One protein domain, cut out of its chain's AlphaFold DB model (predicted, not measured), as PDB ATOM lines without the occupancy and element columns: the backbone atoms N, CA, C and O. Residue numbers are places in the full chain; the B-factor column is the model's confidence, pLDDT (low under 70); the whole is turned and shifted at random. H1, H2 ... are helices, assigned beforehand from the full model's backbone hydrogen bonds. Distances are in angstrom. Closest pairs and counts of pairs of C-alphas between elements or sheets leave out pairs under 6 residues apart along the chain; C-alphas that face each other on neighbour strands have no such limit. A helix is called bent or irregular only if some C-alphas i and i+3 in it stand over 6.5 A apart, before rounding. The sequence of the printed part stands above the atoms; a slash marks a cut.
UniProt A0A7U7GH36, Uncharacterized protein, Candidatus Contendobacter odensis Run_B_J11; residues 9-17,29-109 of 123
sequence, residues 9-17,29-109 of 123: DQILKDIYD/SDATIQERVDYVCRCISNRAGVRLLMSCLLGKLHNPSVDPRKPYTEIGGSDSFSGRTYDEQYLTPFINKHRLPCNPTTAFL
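This is residues 9 to 17 and 29 to 109 of the 123 residues of an uncharacterized protein of Candidatus Contendobacter odensis Run_B_J11 (UniProt A0A7U7GH36). One helix, H3, runs through the middle, with H4 crossing it, H1 packed on residues 58 to 62 near its last turn, and H2 making a corner with its beginning. Residues 29 to 36, of which 31 to 36 belong to H2, stick out from the body, and the long link of residues 63 to 82 loops from the last turn of H3 to the first of H4. The printed part has 90 residues with four named helices, H1, H2, H3 and H4 in that order, and no named strand; the class is all helix. The whole is compact, with a radius of gyration of the C-alphas of 13.1 A and spans of 33 by 31 by 27 A.

H1, residues 9 to 17, touches H3, residues 48 to 62, with residues 58 to 62 of H3 alone. The closest C-alphas are those of Ile 11 and His 62, 7.7 A apart, and the two helices run opposite ways at a steep tilt of 66 degrees. H2, residues 31 to 41, and H3 touch only at the corner by their link, with residues 49 to 50 of H3 alone; the closest C-alphas are those of Cys 41 and Val 50, 5.7 A apart, and the helices run opposite ways at a steep tilt of 62 degrees. H3 is the hub, touching three other helices. H4, residues 83 to 98, touches H3 with 15 pairs of C-alphas within 8 A, the closest being those of Ser 55 and Asp 87, 5.4 A apart; their lines are only just about perpendicular, at 73 degrees. H1 and H4 are close but not clearly touching, with the C-alphas of Asp 9 and Tyr 90 closest at 6.4 A. H2 is apart from H4 and from H1. In H1, H2 and H3 every O i to N i+4 pair is within hydrogen-bond range; in H4, 10 of 12 are.

H1 begins at C-alpha 9, (6.421, -13.581, -1.875), and is 12.2 A long from first to last C-alpha. H2 is 15.0 A long. H3 begins at C-alpha 48, (10.779, -32.748, -6.453), and is 21.1 A long. H4 is 20.4 A long and ends at C-alpha 98, (17.524, -19.270, 0.942). It has a kink of 39 degrees near residue 90 and is irregular, but only just: C-alphas 89 and 92 are 6.6 A apart.

The two C-alphas farthest apart are those of Gly 77 and Arg 99, at 35.2 A. Residues 18 to 28, in the link across the cut from H1 to H2, are not printed, and C-alphas 17 and 29 are 19.7 A apart. The link from H2 to H3 is short and that from H3 to H4, 20 residues, is long. The mean pLDDT of the printed part is 93.0, and no printed residue is under 70.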
ATOM      1  N   ASP A   9       5.115 -13.898  -2.465       97.50
ATOM      2  CA  ASP A   9       6.421 -13.581  -1.875       97.50
ATOM      3  C   ASP A   9       6.320 -13.157  -0.404       97.50
ATOM      4  O   ASP A   9       7.148 -13.562   0.414       97.50
ATOM      5  N   GLN A  10       5.296 -12.373  -0.044       97.62
ATOM      6  CA  GLN A  10       5.041 -11.995   1.350       97.62
ATOM      7  C   GLN A  10       4.672 -13.221   2.188       97.62
ATOM      8  O   GLN A  10       5.230 -13.407   3.266       97.62
ATOM      9  N   ILE A  11       3.810 -14.100   1.665       97.88
ATOM     10  CA  ILE A  11       3.439 -15.355   2.337       97.88
ATOM     11  C   ILE A  11       4.685 -16.212   2.599       97.88
ATOM     12  O   ILE A  11       4.886 -16.690   3.717       97.88
ATOM     13  N   LEU A  12       5.543 -16.387   1.589       97.88
ATOM     14  CA  LEU A  12       6.777 -17.167   1.713       97.88
ATOM     15  C   LEU A  12       7.744 -16.556   2.728       97.88
ATOM     16  O   LEU A  12       8.279 -17.283   3.567       97.88
ATOM     17  N   LYS A  13       7.938 -15.233   2.689       97.06
ATOM     18  CA  LYS A  13       8.787 -14.522   3.648       97.06
ATOM     19  C   LYS A  13       8.280 -14.706   5.081       97.06
ATOM     20  O   LYS A  13       9.056 -15.085   5.951       97.06
ATOM     21  N   ASP A  14       6.987 -14.505   5.317       96.38
ATOM     22  CA  ASP A  14       6.397 -14.611   6.655       96.38
ATOM     23  C   ASP A  14       6.445 -16.049   7.198       96.38
ATOM     24  O   ASP A  14       6.605 -16.271   8.401       96.38
ATOM     25  N   ILE A  15       6.298 -17.060   6.335       95.44
ATOM     26  CA  ILE A  15       6.482 -18.469   6.719       95.44
ATOM     27  C   ILE A  15       7.947 -18.745   7.056       95.44
ATOM     28  O   ILE A  15       8.217 -19.382   8.072       95.44
ATOM     29  N   TYR A  16       8.880 -18.261   6.237       95.75
ATOM     30  CA  TYR A  16      10.312 -18.451   6.449       95.75
ATOM     31  C   TYR A  16      10.790 -17.829   7.762       95.75
ATOM     32  O   TYR A  16      11.453 -18.498   8.552       95.75
ATOM     33  N   ASP A  17      10.400 -16.581   8.027       95.12
ATOM     34  CA  ASP A  17      10.770 -15.863   9.247       95.12
ATOM     35  C   ASP A  17      10.231 -16.581  10.493       95.12
ATOM     36  O   ASP A  17      10.959 -16.774  11.468       95.12
ATOM     37  N   SER A  29       1.056 -30.724  14.812       93.50
ATOM     38  CA  SER A  29       0.771 -31.470  16.047       93.50
ATOM     39  C   SER A  29       0.348 -32.920  15.810       93.50
ATOM     40  O   SER A  29       0.456 -33.746  16.709       93.50
ATOM     41  N   ASP A  30      -0.177 -33.223  14.623       97.31
ATOM     42  CA  ASP A  30      -0.584 -34.575  14.250       97.31
ATOM     43  C   ASP A  30       0.646 -35.400  13.849       97.31
ATOM     44  O   ASP A  30       1.338 -35.069  12.882       97.31
ATOM     45  N   ALA A  31       0.907 -36.480  14.588       95.88
ATOM     46  CA  ALA A  31       2.095 -37.309  14.403       95.88
ATOM     47  C   ALA A  31       2.145 -37.983  13.021       95.88
ATOM     48  O   ALA A  31       3.215 -38.090  12.425       95.88
ATOM     49  N   THR A  32       0.997 -38.396  12.478       96.75
ATOM     50  CA  THR A  32       0.931 -39.032  11.158       96.75
ATOM     51  C   THR A  32       1.191 -38.020  10.047       96.75
ATOM     52  O   THR A  32       1.880 -38.326   9.072       96.75
ATOM     53  N   ILE A  33       0.665 -36.798  10.169       95.25
ATOM     54  CA  ILE A  33       0.976 -35.727   9.215       95.25
ATOM     55  C   ILE A  33       2.456 -35.356   9.316       95.25
ATOM     56  O   ILE A  33       3.107 -35.210   8.282       95.25
ATOM     57  N   GLN A  34       2.998 -35.248  10.531       94.50
ATOM     58  CA  GLN A  34       4.409 -34.946  10.743       94.50
ATOM     59  C   GLN A  34       5.312 -35.989  10.076       94.50
ATOM     60  O   GLN A  34       6.197 -35.610   9.315       94.50
ATOM     61  N   GLU A  35       5.052 -37.281  10.280       95.12
ATOM     62  CA  GLU A  35       5.819 -38.365   9.655       95.12
ATOM     63  C   GLU A  35       5.802 -38.269   8.122       95.12
ATOM     64  O   GLU A  35       6.839 -38.384   7.467       95.12
ATOM     65  N   ARG A  36       4.635 -37.988   7.530       94.75
ATOM     66  CA  ARG A  36       4.495 -37.823   6.074       94.75
ATOM     67  C   ARG A  36       5.253 -36.602   5.557       94.75
ATOM     68  O   ARG A  36       5.876 -36.677   4.498       94.75
ATOM     69  N   VAL A  37       5.202 -35.486   6.285       92.25
ATOM     70  CA  VAL A  37       5.957 -34.272   5.946       92.25
ATOM     71  C   VAL A  37       7.456 -34.542   6.038       92.25
ATOM     72  O   VAL A  37       8.179 -34.237   5.091       92.25
ATOM     73  N   ASP A  38       7.919 -35.171   7.119       91.94
ATOM     74  CA  ASP A  38       9.323 -35.531   7.310       91.94
ATOM     75  C   ASP A  38       9.815 -36.466   6.206       91.94
ATOM     76  O   ASP A  38      10.888 -36.237   5.645       91.94
ATOM     77  N   TYR A  39       9.019 -37.470   5.831       92.56
ATOM     78  CA  TYR A  39       9.342 -38.375   4.733       92.56
ATOM     79  C   TYR A  39       9.576 -37.619   3.417       92.56
ATOM     80  O   TYR A  39      10.600 -37.820   2.762       92.56
ATOM     81  N   VAL A  40       8.671 -36.708   3.040       90.88
ATOM     82  CA  VAL A  40       8.809 -35.939   1.793       90.88
ATOM     83  C   VAL A  40       9.983 -34.959   1.860       90.88
ATOM     84  O   VAL A  40      10.761 -34.874   0.909       90.88
ATOM     85  N   CYS A  41      10.155 -34.251   2.979       89.81
ATOM     86  CA  CYS A  41      11.240 -33.285   3.171       89.81
ATOM     87  C   CYS A  41      12.628 -33.940   3.220       89.81
ATOM     88  O   CYS A  41      13.611 -33.325   2.806       89.81
ATOM     89  N   ARG A  42      12.722 -35.181   3.712       89.12
ATOM     90  CA  ARG A  42      13.983 -35.929   3.855       89.12
ATOM     91  C   ARG A  42      14.233 -36.923   2.719       89.12
ATOM     92  O   ARG A  42      15.232 -37.638   2.757       89.12
ATOM     93  N   CYS A  43      13.383 -36.965   1.692       86.81
ATOM     94  CA  CYS A  43      13.582 -37.827   0.529       86.81
ATOM     95  C   CYS A  43      14.725 -37.299  -0.358       86.81
ATOM     96  O   CYS A  43      14.526 -36.540  -1.306       86.81
ATOM     97  N   ILE A  44      15.963 -37.695  -0.045       80.50
ATOM     98  CA  ILE A  44      17.163 -37.205  -0.745       80.50
ATOM     99  C   ILE A  44      17.206 -37.694  -2.200       80.50
ATOM    100  O   ILE A  44      17.681 -36.963  -3.067       80.50
ATOM    101  N   SER A  45      16.683 -38.894  -2.476       80.56
ATOM    102  CA  SER A  45      16.617 -39.470  -3.826       80.56
ATOM    103  C   SER A  45      15.635 -38.741  -4.747       80.56
ATOM    104  O   SER A  45      15.782 -38.819  -5.966       80.56
ATOM    105  N   ASN A  46      14.657 -38.013  -4.197       79.19
ATOM    106  CA  ASN A  46      13.716 -37.215  -4.974       79.19
ATOM    107  C   ASN A  46      13.237 -35.973  -4.208       79.19
ATOM    108  O   ASN A  46      12.238 -36.003  -3.488       79.19
ATOM    109  N   ARG A  47      13.883 -34.833  -4.465       85.44
ATOM    110  CA  ARG A  47      13.509 -33.548  -3.853       85.44
ATOM    111  C   ARG A  47      12.463 -32.768  -4.660       85.44
ATOM    112  O   ARG A  47      12.162 -31.624  -4.322       85.44
ATOM    113  N   ALA A  48      11.893 -33.354  -5.720       87.62
ATOM    114  CA  ALA A  48      10.779 -32.748  -6.453       87.62
ATOM    115  C   ALA A  48       9.490 -32.757  -5.619       87.62
ATOM    116  O   ALA A  48       8.693 -31.828  -5.720       87.62
ATOM    117  N   GLY A  49       9.304 -33.768  -4.760       89.56
ATOM    118  CA  GLY A  49       8.115 -33.890  -3.913       89.56
ATOM    119  C   GLY A  49       7.915 -32.683  -2.995       89.56
ATOM    120  O   GLY A  49       6.811 -32.151  -2.909       89.56
ATOM    121  N   VAL A  50       8.994 -32.186  -2.380       92.50
ATOM    122  CA  VAL A  50       8.920 -31.006  -1.508       92.50
ATOM    123  C   VAL A  50       8.519 -29.754  -2.294       92.50
ATOM    124  O   VAL A  50       7.644 -29.011  -1.859       92.50
ATOM    125  N   ARG A  51       9.075 -29.564  -3.501       93.12
ATOM    126  CA  ARG A  51       8.733 -28.434  -4.382       93.12
ATOM    127  C   ARG A  51       7.276 -28.485  -4.836       93.12
ATOM    128  O   ARG A  51       6.596 -27.460  -4.807       93.12
ATOM    129  N   LEU A  52       6.778 -29.671  -5.193       93.69
ATOM    130  CA  LEU A  52       5.370 -29.877  -5.538       93.69
ATOM    131  C   LEU A  52       4.458 -29.478  -4.372       93.69
ATOM    132  O   LEU A  52       3.564 -28.654  -4.555       93.69
ATOM    133  N   LEU A  53       4.715 -30.007  -3.169       94.81
ATOM    134  CA  LEU A  53       3.913 -29.686  -1.985       94.81
ATOM    135  C   LEU A  53       3.930 -28.190  -1.670       94.81
ATOM    136  O   LEU A  53       2.869 -27.602  -1.463       94.81
ATOM    137  N   MET A  54       5.107 -27.560  -1.682       96.12
ATOM    138  CA  MET A  54       5.227 -26.119  -1.457       96.12
ATOM    139  C   MET A  54       4.403 -25.320  -2.473       96.12
ATOM    140  O   MET A  54       3.734 -24.363  -2.091       96.12
ATOM    141  N   SER A  55       4.394 -25.731  -3.746       96.69
ATOM    142  CA  SER A  55       3.649 -25.041  -4.812       96.69
ATOM    143  C   SER A  55       2.148 -25.126  -4.578       96.69
ATOM    144  O   SER A  55       1.435 -24.129  -4.693       96.69
ATOM    145  N   CYS A  56       1.673 -26.316  -4.205       97.00
ATOM    146  CA  CYS A  56       0.264 -26.545  -3.929       97.00
ATOM    147  C   CYS A  56      -0.229 -25.778  -2.704       97.00
ATOM    148  O   CYS A  56      -1.297 -25.164  -2.739       97.00
ATOM    149  N   LEU A  57       0.556 -25.788  -1.628       96.88
ATOM    150  CA  LEU A  57       0.218 -25.084  -0.396       96.88
ATOM    151  C   LEU A  57       0.248 -23.566  -0.597       96.88
ATOM    152  O   LEU A  57      -0.677 -22.886  -0.159       96.88
ATOM    153  N   LEU A  58       1.246 -23.037  -1.312       97.94
ATOM    154  CA  LEU A  58       1.308 -21.615  -1.646       97.94
ATOM    155  C   LEU A  58       0.113 -21.186  -2.507       97.94
ATOM    156  O   LEU A  58      -0.495 -20.158  -2.223       97.94
ATOM    157  N   GLY A  59      -0.269 -22.002  -3.496       97.19
ATOM    158  CA  GLY A  59      -1.464 -21.770  -4.305       97.19
ATOM    159  C   GLY A  59      -2.735 -21.654  -3.466       97.19
ATOM    160  O   GLY A  59      -3.498 -20.706  -3.639       97.19
ATOM    161  N   LYS A  60      -2.920 -22.563  -2.499       97.31
ATOM    162  CA  LYS A  60      -4.065 -22.544  -1.577       97.31
ATOM    163  C   LYS A  60      -4.054 -21.351  -0.620       97.31
ATOM    164  O   LYS A  60      -5.112 -20.802  -0.327       97.31
ATOM    165  N   LEU A  61      -2.881 -20.974  -0.116       97.25
ATOM    166  CA  LEU A  61      -2.730 -19.835   0.792       97.25
ATOM    167  C   LEU A  61      -2.986 -18.503   0.078       97.25
ATOM    168  O   LEU A  61      -3.647 -17.635   0.638       97.25
ATOM    169  N   HIS A  62      -2.491 -18.354  -1.153       97.06
ATOM    170  CA  HIS A  62      -2.672 -17.142  -1.948       97.06
ATOM    171  C   HIS A  62      -4.088 -17.031  -2.532       97.06
ATOM    172  O   HIS A  62      -4.676 -15.952  -2.511       97.06
ATOM    173  N   ASN A  63      -4.661 -18.138  -3.014       95.69
ATOM    174  CA  ASN A  63      -6.043 -18.196  -3.477       95.69
ATOM    175  C   ASN A  63      -6.827 -19.308  -2.749       95.69
ATOM    176  O   ASN A  63      -6.791 -20.468  -3.165       95.69
ATOM    177  N   PRO A  64      -7.619 -18.970  -1.716       96.06
ATOM    178  CA  PRO A  64      -8.407 -19.950  -0.976       96.06
ATOM    179  C   PRO A  64      -9.435 -20.726  -1.812       96.06
ATOM    180  O   PRO A  64      -9.897 -21.770  -1.346       96.06
ATOM    181  N   SER A  65      -9.801 -20.264  -3.017       96.31
ATOM    182  CA  SER A  65     -10.791 -20.939  -3.867       96.31
ATOM    183  C   SER A  65     -10.247 -22.168  -4.597       96.31
ATOM    184  O   SER A  65     -11.043 -22.971  -5.077       96.31
ATOM    185  N   VAL A  66      -8.923 -22.334  -4.698       96.12
ATOM    186  CA  VAL A  66      -8.330 -23.471  -5.421       96.12
ATOM    187  C   VAL A  66      -8.274 -24.718  -4.542       96.12
ATOM    188  O   VAL A  66      -8.201 -24.638  -3.310       96.12
ATOM    189  N   ASP A  67      -8.285 -25.891  -5.161       95.69
ATOM    190  CA  ASP A  67      -8.001 -27.160  -4.502       95.69
ATOM    191  C   ASP A  67      -6.502 -27.467  -4.654       95.69
ATOM    192  O   ASP A  67      -6.050 -27.688  -5.778       95.69
ATOM    193  N   PRO A  68      -5.708 -27.537  -3.565       95.19
ATOM    194  CA  PRO A  68      -4.274 -27.832  -3.649       95.19
ATOM    195  C   PRO A  68      -3.970 -29.204  -4.277       95.19
ATOM    196  O   PRO A  68      -2.830 -29.467  -4.659       95.19
ATOM    197  N   ARG A  69      -4.970 -30.084  -4.405       93.38
ATOM    198  CA  ARG A  69      -4.864 -31.393  -5.066       93.38
ATOM    199  C   ARG A  69      -5.044 -31.315  -6.585       93.38
ATOM    200  O   ARG A  69      -4.860 -32.329  -7.254       93.38
ATOM    201  N   LYS A  70      -5.374 -30.139  -7.135       94.06
ATOM    202  CA  LYS A  70      -5.584 -29.901  -8.571       94.06
ATOM    203  C   LYS A  70      -4.570 -28.907  -9.177       94.06
ATOM    204  O   LYS A  70      -4.982 -27.899  -9.752       94.06
ATOM    205  N   PRO A  71      -3.247 -29.160  -9.077       94.12
ATOM    206  CA  PRO A  71      -2.209 -28.221  -9.516       94.12
ATOM    207  C   PRO A  71      -1.918 -28.254 -11.027       94.12
ATOM    208  O   PRO A  71      -0.907 -27.702 -11.466       94.12
ATOM    209  N   TYR A  72      -2.780 -28.911 -11.808       91.88
ATOM    210  CA  TYR A  72      -2.718 -28.983 -13.263       91.88
ATOM    211  C   TYR A  72      -4.011 -28.406 -13.826       91.88
ATOM    212  O   TYR A  72      -5.097 -28.900 -13.518       91.88
ATOM    213  N   THR A  73      -3.905 -27.372 -14.654       88.31
ATOM    214  CA  THR A  73      -5.065 -26.719 -15.282       88.31
ATOM    215  C   THR A  73      -5.855 -27.669 -16.183       88.31
ATOM    216  O   THR A  73      -7.055 -27.501 -16.368       88.31
ATOM    217  N   GLU A  74      -5.202 -28.714 -16.687       87.19
ATOM    218  CA  GLU A  74      -5.769 -29.780 -17.508       87.19
ATOM    219  C   GLU A  74      -6.743 -30.682 -16.737       87.19
ATOM    220  O   GLU A  74      -7.581 -31.328 -17.359       87.19
ATOM    221  N   ILE A  75      -6.681 -30.707 -15.395       84.69
ATOM    222  CA  ILE A  75      -7.715 -31.354 -14.562       84.69
ATOM    223  C   ILE A  75      -9.075 -30.677 -14.790       84.69
ATOM    224  O   ILE A  75     -10.115 -31.329 -14.701       84.69
ATOM    225  N   GLY A  76      -9.066 -29.379 -15.105       81.94
ATOM    226  CA  GLY A  76     -10.264 -28.573 -15.272       81.94
ATOM    227  C   GLY A  76     -10.976 -28.265 -13.952       81.94
ATOM    228  O   GLY A  76     -10.542 -28.639 -12.861       81.94
ATOM    229  N   GLY A  77     -12.096 -27.551 -14.055       91.50
ATOM    230  CA  GLY A  77     -12.833 -27.025 -12.905       91.50
ATOM    231  C   GLY A  77     -12.323 -25.658 -12.449       91.50
ATOM    232  O   GLY A  77     -11.155 -25.307 -12.631       91.50
ATOM    233  N   SER A  78     -13.221 -24.874 -11.851       94.75
ATOM    234  CA  SER A  78     -12.935 -23.514 -11.369       94.75
ATOM    235  C   SER A  78     -11.991 -23.473 -10.162       94.75
ATOM    236  O   SER A  78     -11.524 -22.400  -9.788       94.75
ATOM    237  N   ASP A  79     -11.709 -24.629  -9.560       95.94
ATOM    238  CA  ASP A  79     -10.804 -24.810  -8.430       95.94
ATOM    239  C   ASP A  79      -9.439 -25.404  -8.828       95.94
ATOM    240  O   ASP A  79      -8.597 -25.630  -7.960       95.94
ATOM    241  N   SER A  80      -9.196 -25.647 -10.121       95.25
ATOM    242  CA  SER A  80      -7.864 -26.002 -10.627       95.25
ATOM    243  C   SER A  80      -6.952 -24.777 -10.726       95.25
ATOM    244  O   SER A  80      -7.404 -23.637 -10.846       95.25
ATOM    245  N   PHE A  81      -5.640 -24.999 -10.662       95.56
ATOM    246  CA  PHE A  81      -4.643 -23.933 -10.767       95.56
ATOM    247  C   PHE A  81      -3.345 -24.454 -11.381       95.56
ATOM    248  O   PHE A  81      -3.100 -25.656 -11.404       95.56
ATOM    249  N   SER A  82      -2.488 -23.553 -11.867       95.19
ATOM    250  CA  SER A  82      -1.155 -23.923 -12.357       95.19
ATOM    251  C   SER A  82      -0.154 -23.937 -11.205       95.19
ATOM    252  O   SER A  82       0.406 -22.901 -10.835       95.19
ATOM    253  N   GLY A  83       0.105 -25.116 -10.640       95.75
ATOM    254  CA  GLY A  83       1.156 -25.285  -9.638       95.75
ATOM    255  C   GLY A  83       2.544 -24.956 -10.199       95.75
ATOM    256  O   GLY A  83       3.360 -24.352  -9.503       95.75
ATOM    257  N   ARG A  84       2.777 -25.245 -11.487       95.25
ATOM    258  CA  ARG A  84       4.012 -24.878 -12.196       95.25
ATOM    259  C   ARG A  84       4.253 -23.372 -12.187       95.25
ATOM    260  O   ARG A  84       5.375 -22.949 -11.935       95.25
ATOM    261  N   THR A  85       3.210 -22.572 -12.408       96.19
ATOM    262  CA  THR A  85       3.323 -21.110 -12.354       96.19
ATOM    263  C   THR A  85       3.780 -20.654 -10.969       96.19
ATOM    264  O   THR A  85       4.686 -19.830 -10.881       96.19
ATOM    265  N   TYR A  86       3.224 -21.221  -9.891       97.62
ATOM    266  CA  TYR A  86       3.667 -20.889  -8.533       97.62
ATOM    267  C   TYR A  86       5.120 -21.298  -8.266       97.62
ATOM    268  O   TYR A  86       5.877 -20.552  -7.640       97.62
ATOM    269  N   ASP A  87       5.517 -22.473  -8.748       96.38
ATOM    270  CA  ASP A  87       6.872 -22.982  -8.575       96.38
ATOM    271  C   ASP A  87       7.919 -22.138  -9.319       96.38
ATOM    272  O   ASP A  87       8.943 -21.760  -8.750       96.38
ATOM    273  N   GLU A  88       7.673 -21.827 -10.591       95.94
ATOM    274  CA  GLU A  88       8.618 -21.089 -11.432       95.94
ATOM    275  C   GLU A  88       8.698 -19.611 -11.030       95.94
ATOM    276  O   GLU A  88       9.799 -19.068 -10.949       95.94
ATOM    277  N   GLN A  89       7.561 -18.971 -10.728       97.31
ATOM    278  CA  GLN A  89       7.527 -17.539 -10.414       97.31
ATOM    279  C   GLN A  89       7.965 -17.221  -8.982       97.31
ATOM    280  O   GLN A  89       8.643 -16.216  -8.785       97.31
ATOM    281  N   TYR A  90       7.618 -18.057  -7.995       97.38
ATOM    282  CA  TYR A  90       7.817 -17.715  -6.577       97.38
ATOM    283  C   TYR A  90       8.753 -18.681  -5.846       97.38
ATOM    284  O   TYR A  90       9.669 -18.247  -5.147       97.38
ATOM    285  N   LEU A  91       8.593 -20.000  -6.010       96.62
ATOM    286  CA  LEU A  91       9.420 -20.945  -5.245       96.62
ATOM    287  C   LEU A  91      10.844 -21.063  -5.757       96.62
ATOM    288  O   LEU A  91      11.756 -21.158  -4.948       96.62
ATOM    289  N   THR A  92      11.062 -21.052  -7.069       95.62
ATOM    290  CA  THR A  92      12.409 -21.107  -7.649       95.62
ATOM    291  C   THR A  92      13.304 -19.987  -7.106       95.62
ATOM    292  O   THR A  92      14.360 -20.303  -6.545       95.62
ATOM    293  N   PRO A  93      12.922 -18.693  -7.190       96.06
ATOM    294  CA  PRO A  93      13.738 -17.628  -6.615       96.06
ATOM    295  C   PRO A  93      13.856 -17.738  -5.091       96.06
ATOM    296  O   PRO A  93      14.946 -17.525  -4.559       96.06
ATOM    297  N   PHE A  94      12.791 -18.130  -4.384       96.88
ATOM    298  CA  PHE A  94      12.811 -18.314  -2.929       96.88
ATOM    299  C   PHE A  94      13.790 -19.416  -2.477       96.88
ATOM    300  O   PHE A  94      14.652 -19.179  -1.632       96.88
ATOM    301  N   ILE A  95      13.716 -20.601  -3.086       95.19
ATOM    302  CA  ILE A  95      14.606 -21.743  -2.830       95.19
ATOM    303  C   ILE A  95      16.059 -21.349  -3.083       95.19
ATOM    304  O   ILE A  95      16.917 -21.622  -2.244       95.19
ATOM    305  N   ASN A  96      16.330 -20.674  -4.204       94.81
ATOM    306  CA  ASN A  96      17.677 -20.236  -4.562       94.81
ATOM    307  C   ASN A  96      18.217 -19.199  -3.569       94.81
ATOM    308  O   ASN A  96      19.346 -19.328  -3.093       94.81
ATOM    309  N   LYS A  97      17.401 -18.201  -3.207       96.44
ATOM    310  CA  LYS A  97      17.755 -17.145  -2.247       96.44
ATOM    311  C   LYS A  97      18.122 -17.712  -0.876       96.44
ATOM    312  O   LYS A  97      19.100 -17.272  -0.279       96.44
ATOM    313  N   HIS A  98      17.354 -18.686  -0.392       95.12
ATOM    314  CA  HIS A  98      17.524 -19.270   0.942       95.12
ATOM    315  C   HIS A  98      18.340 -20.569   0.950       95.12
ATOM    316  O   HIS A  98      18.506 -21.176   2.005       95.12
ATOM    317  N   ARG A  99      18.872 -20.987  -0.210       93.06
ATOM    318  CA  ARG A  99      19.668 -22.212  -0.399       93.06
ATOM    319  C   ARG A  99      18.989 -23.460   0.180       93.06
ATOM    320  O   ARG A  99      19.643 -24.304   0.792       93.06
ATOM    321  N   LEU A 100      17.672 -23.572  -0.002       91.69
ATOM    322  CA  LEU A 100      16.918 -24.720   0.503       91.69
ATOM    323  C   LEU A 100      17.346 -26.003  -0.233       91.69
ATOM    324  O   LEU A 100      17.595 -25.953  -1.440       91.69
ATOM    325  N   PRO A 101      17.407 -27.164   0.446       88.50
ATOM    326  CA  PRO A 101      17.887 -28.421  -0.133       88.50
ATOM    327  C   PRO A 101      16.825 -29.074  -1.037       88.50
ATOM    328  O   PRO A 101      16.357 -30.178  -0.781       88.50
ATOM    329  N   CYS A 102      16.439 -28.388  -2.107       88.19
ATOM    330  CA  CYS A 102      15.419 -28.803  -3.070       88.19
ATOM    331  C   CYS A 102      16.044 -29.147  -4.432       88.19
ATOM    332  O   CYS A 102      17.226 -28.890  -4.665       88.19
ATOM    333  N   ASN A 103      15.259 -29.723  -5.349       83.75
ATOM    334  CA  ASN A 103      15.695 -29.873  -6.742       83.75
ATOM    335  C   ASN A 103      15.925 -28.490  -7.381       83.75
ATOM    336  O   ASN A 103      15.151 -27.574  -7.097       83.75
ATOM    337  N   PRO A 104      16.922 -28.321  -8.271       81.88
ATOM    338  CA  PRO A 104      17.170 -27.040  -8.940       81.88
ATOM    339  C   PRO A 104      16.080 -26.702  -9.969       81.88
ATOM    340  O   PRO A 104      15.722 -25.541 -10.149       81.88
ATOM    341  N   THR A 105      15.503 -27.719 -10.608       85.25
ATOM    342  CA  THR A 105      14.445 -27.580 -11.613       85.25
ATOM    343  C   THR A 105      13.058 -27.798 -11.020       85.25
ATOM    344  O   THR A 105      12.895 -28.432  -9.973       85.25
ATOM    345  N   THR A 106      12.047 -27.253 -11.701       87.56
ATOM    346  CA  THR A 106      10.646 -27.363 -11.289       87.56
ATOM    347  C   THR A 106      10.193 -28.814 -11.116       87.56
ATOM    348  O   THR A 106      10.513 -29.689 -11.929       87.56
ATOM    349  N   ALA A 107       9.396 -29.074 -10.075       87.88
ATOM    350  CA  ALA A 107       8.834 -30.401  -9.825       87.88
ATOM    351  C   ALA A 107       7.907 -30.871 -10.952       87.88
ATOM    352  O   ALA A 107       7.863 -32.060 -11.262       87.88
ATOM    353  N   PHE A 108       7.226 -29.934 -11.612       88.50
ATOM    354  CA  PHE A 108       6.214 -30.192 -12.639       88.50
ATOM    355  C   PHE A 108       6.801 -30.682 -13.969       88.50
ATOM    356  O   PHE A 108       6.080 -31.165 -14.836       88.50
ATOM    357  N   LEU A 109       8.128 -30.616 -14.120       82.44
ATOM    358  CA  LEU A 109       8.853 -31.268 -15.205       82.44
ATOM    359  C   LEU A 109       9.452 -32.618 -14.776       82.44
ATOM    360  O   LEU A 109      10.216 -33.193 -15.538       82.44
TER     361      LEU A 109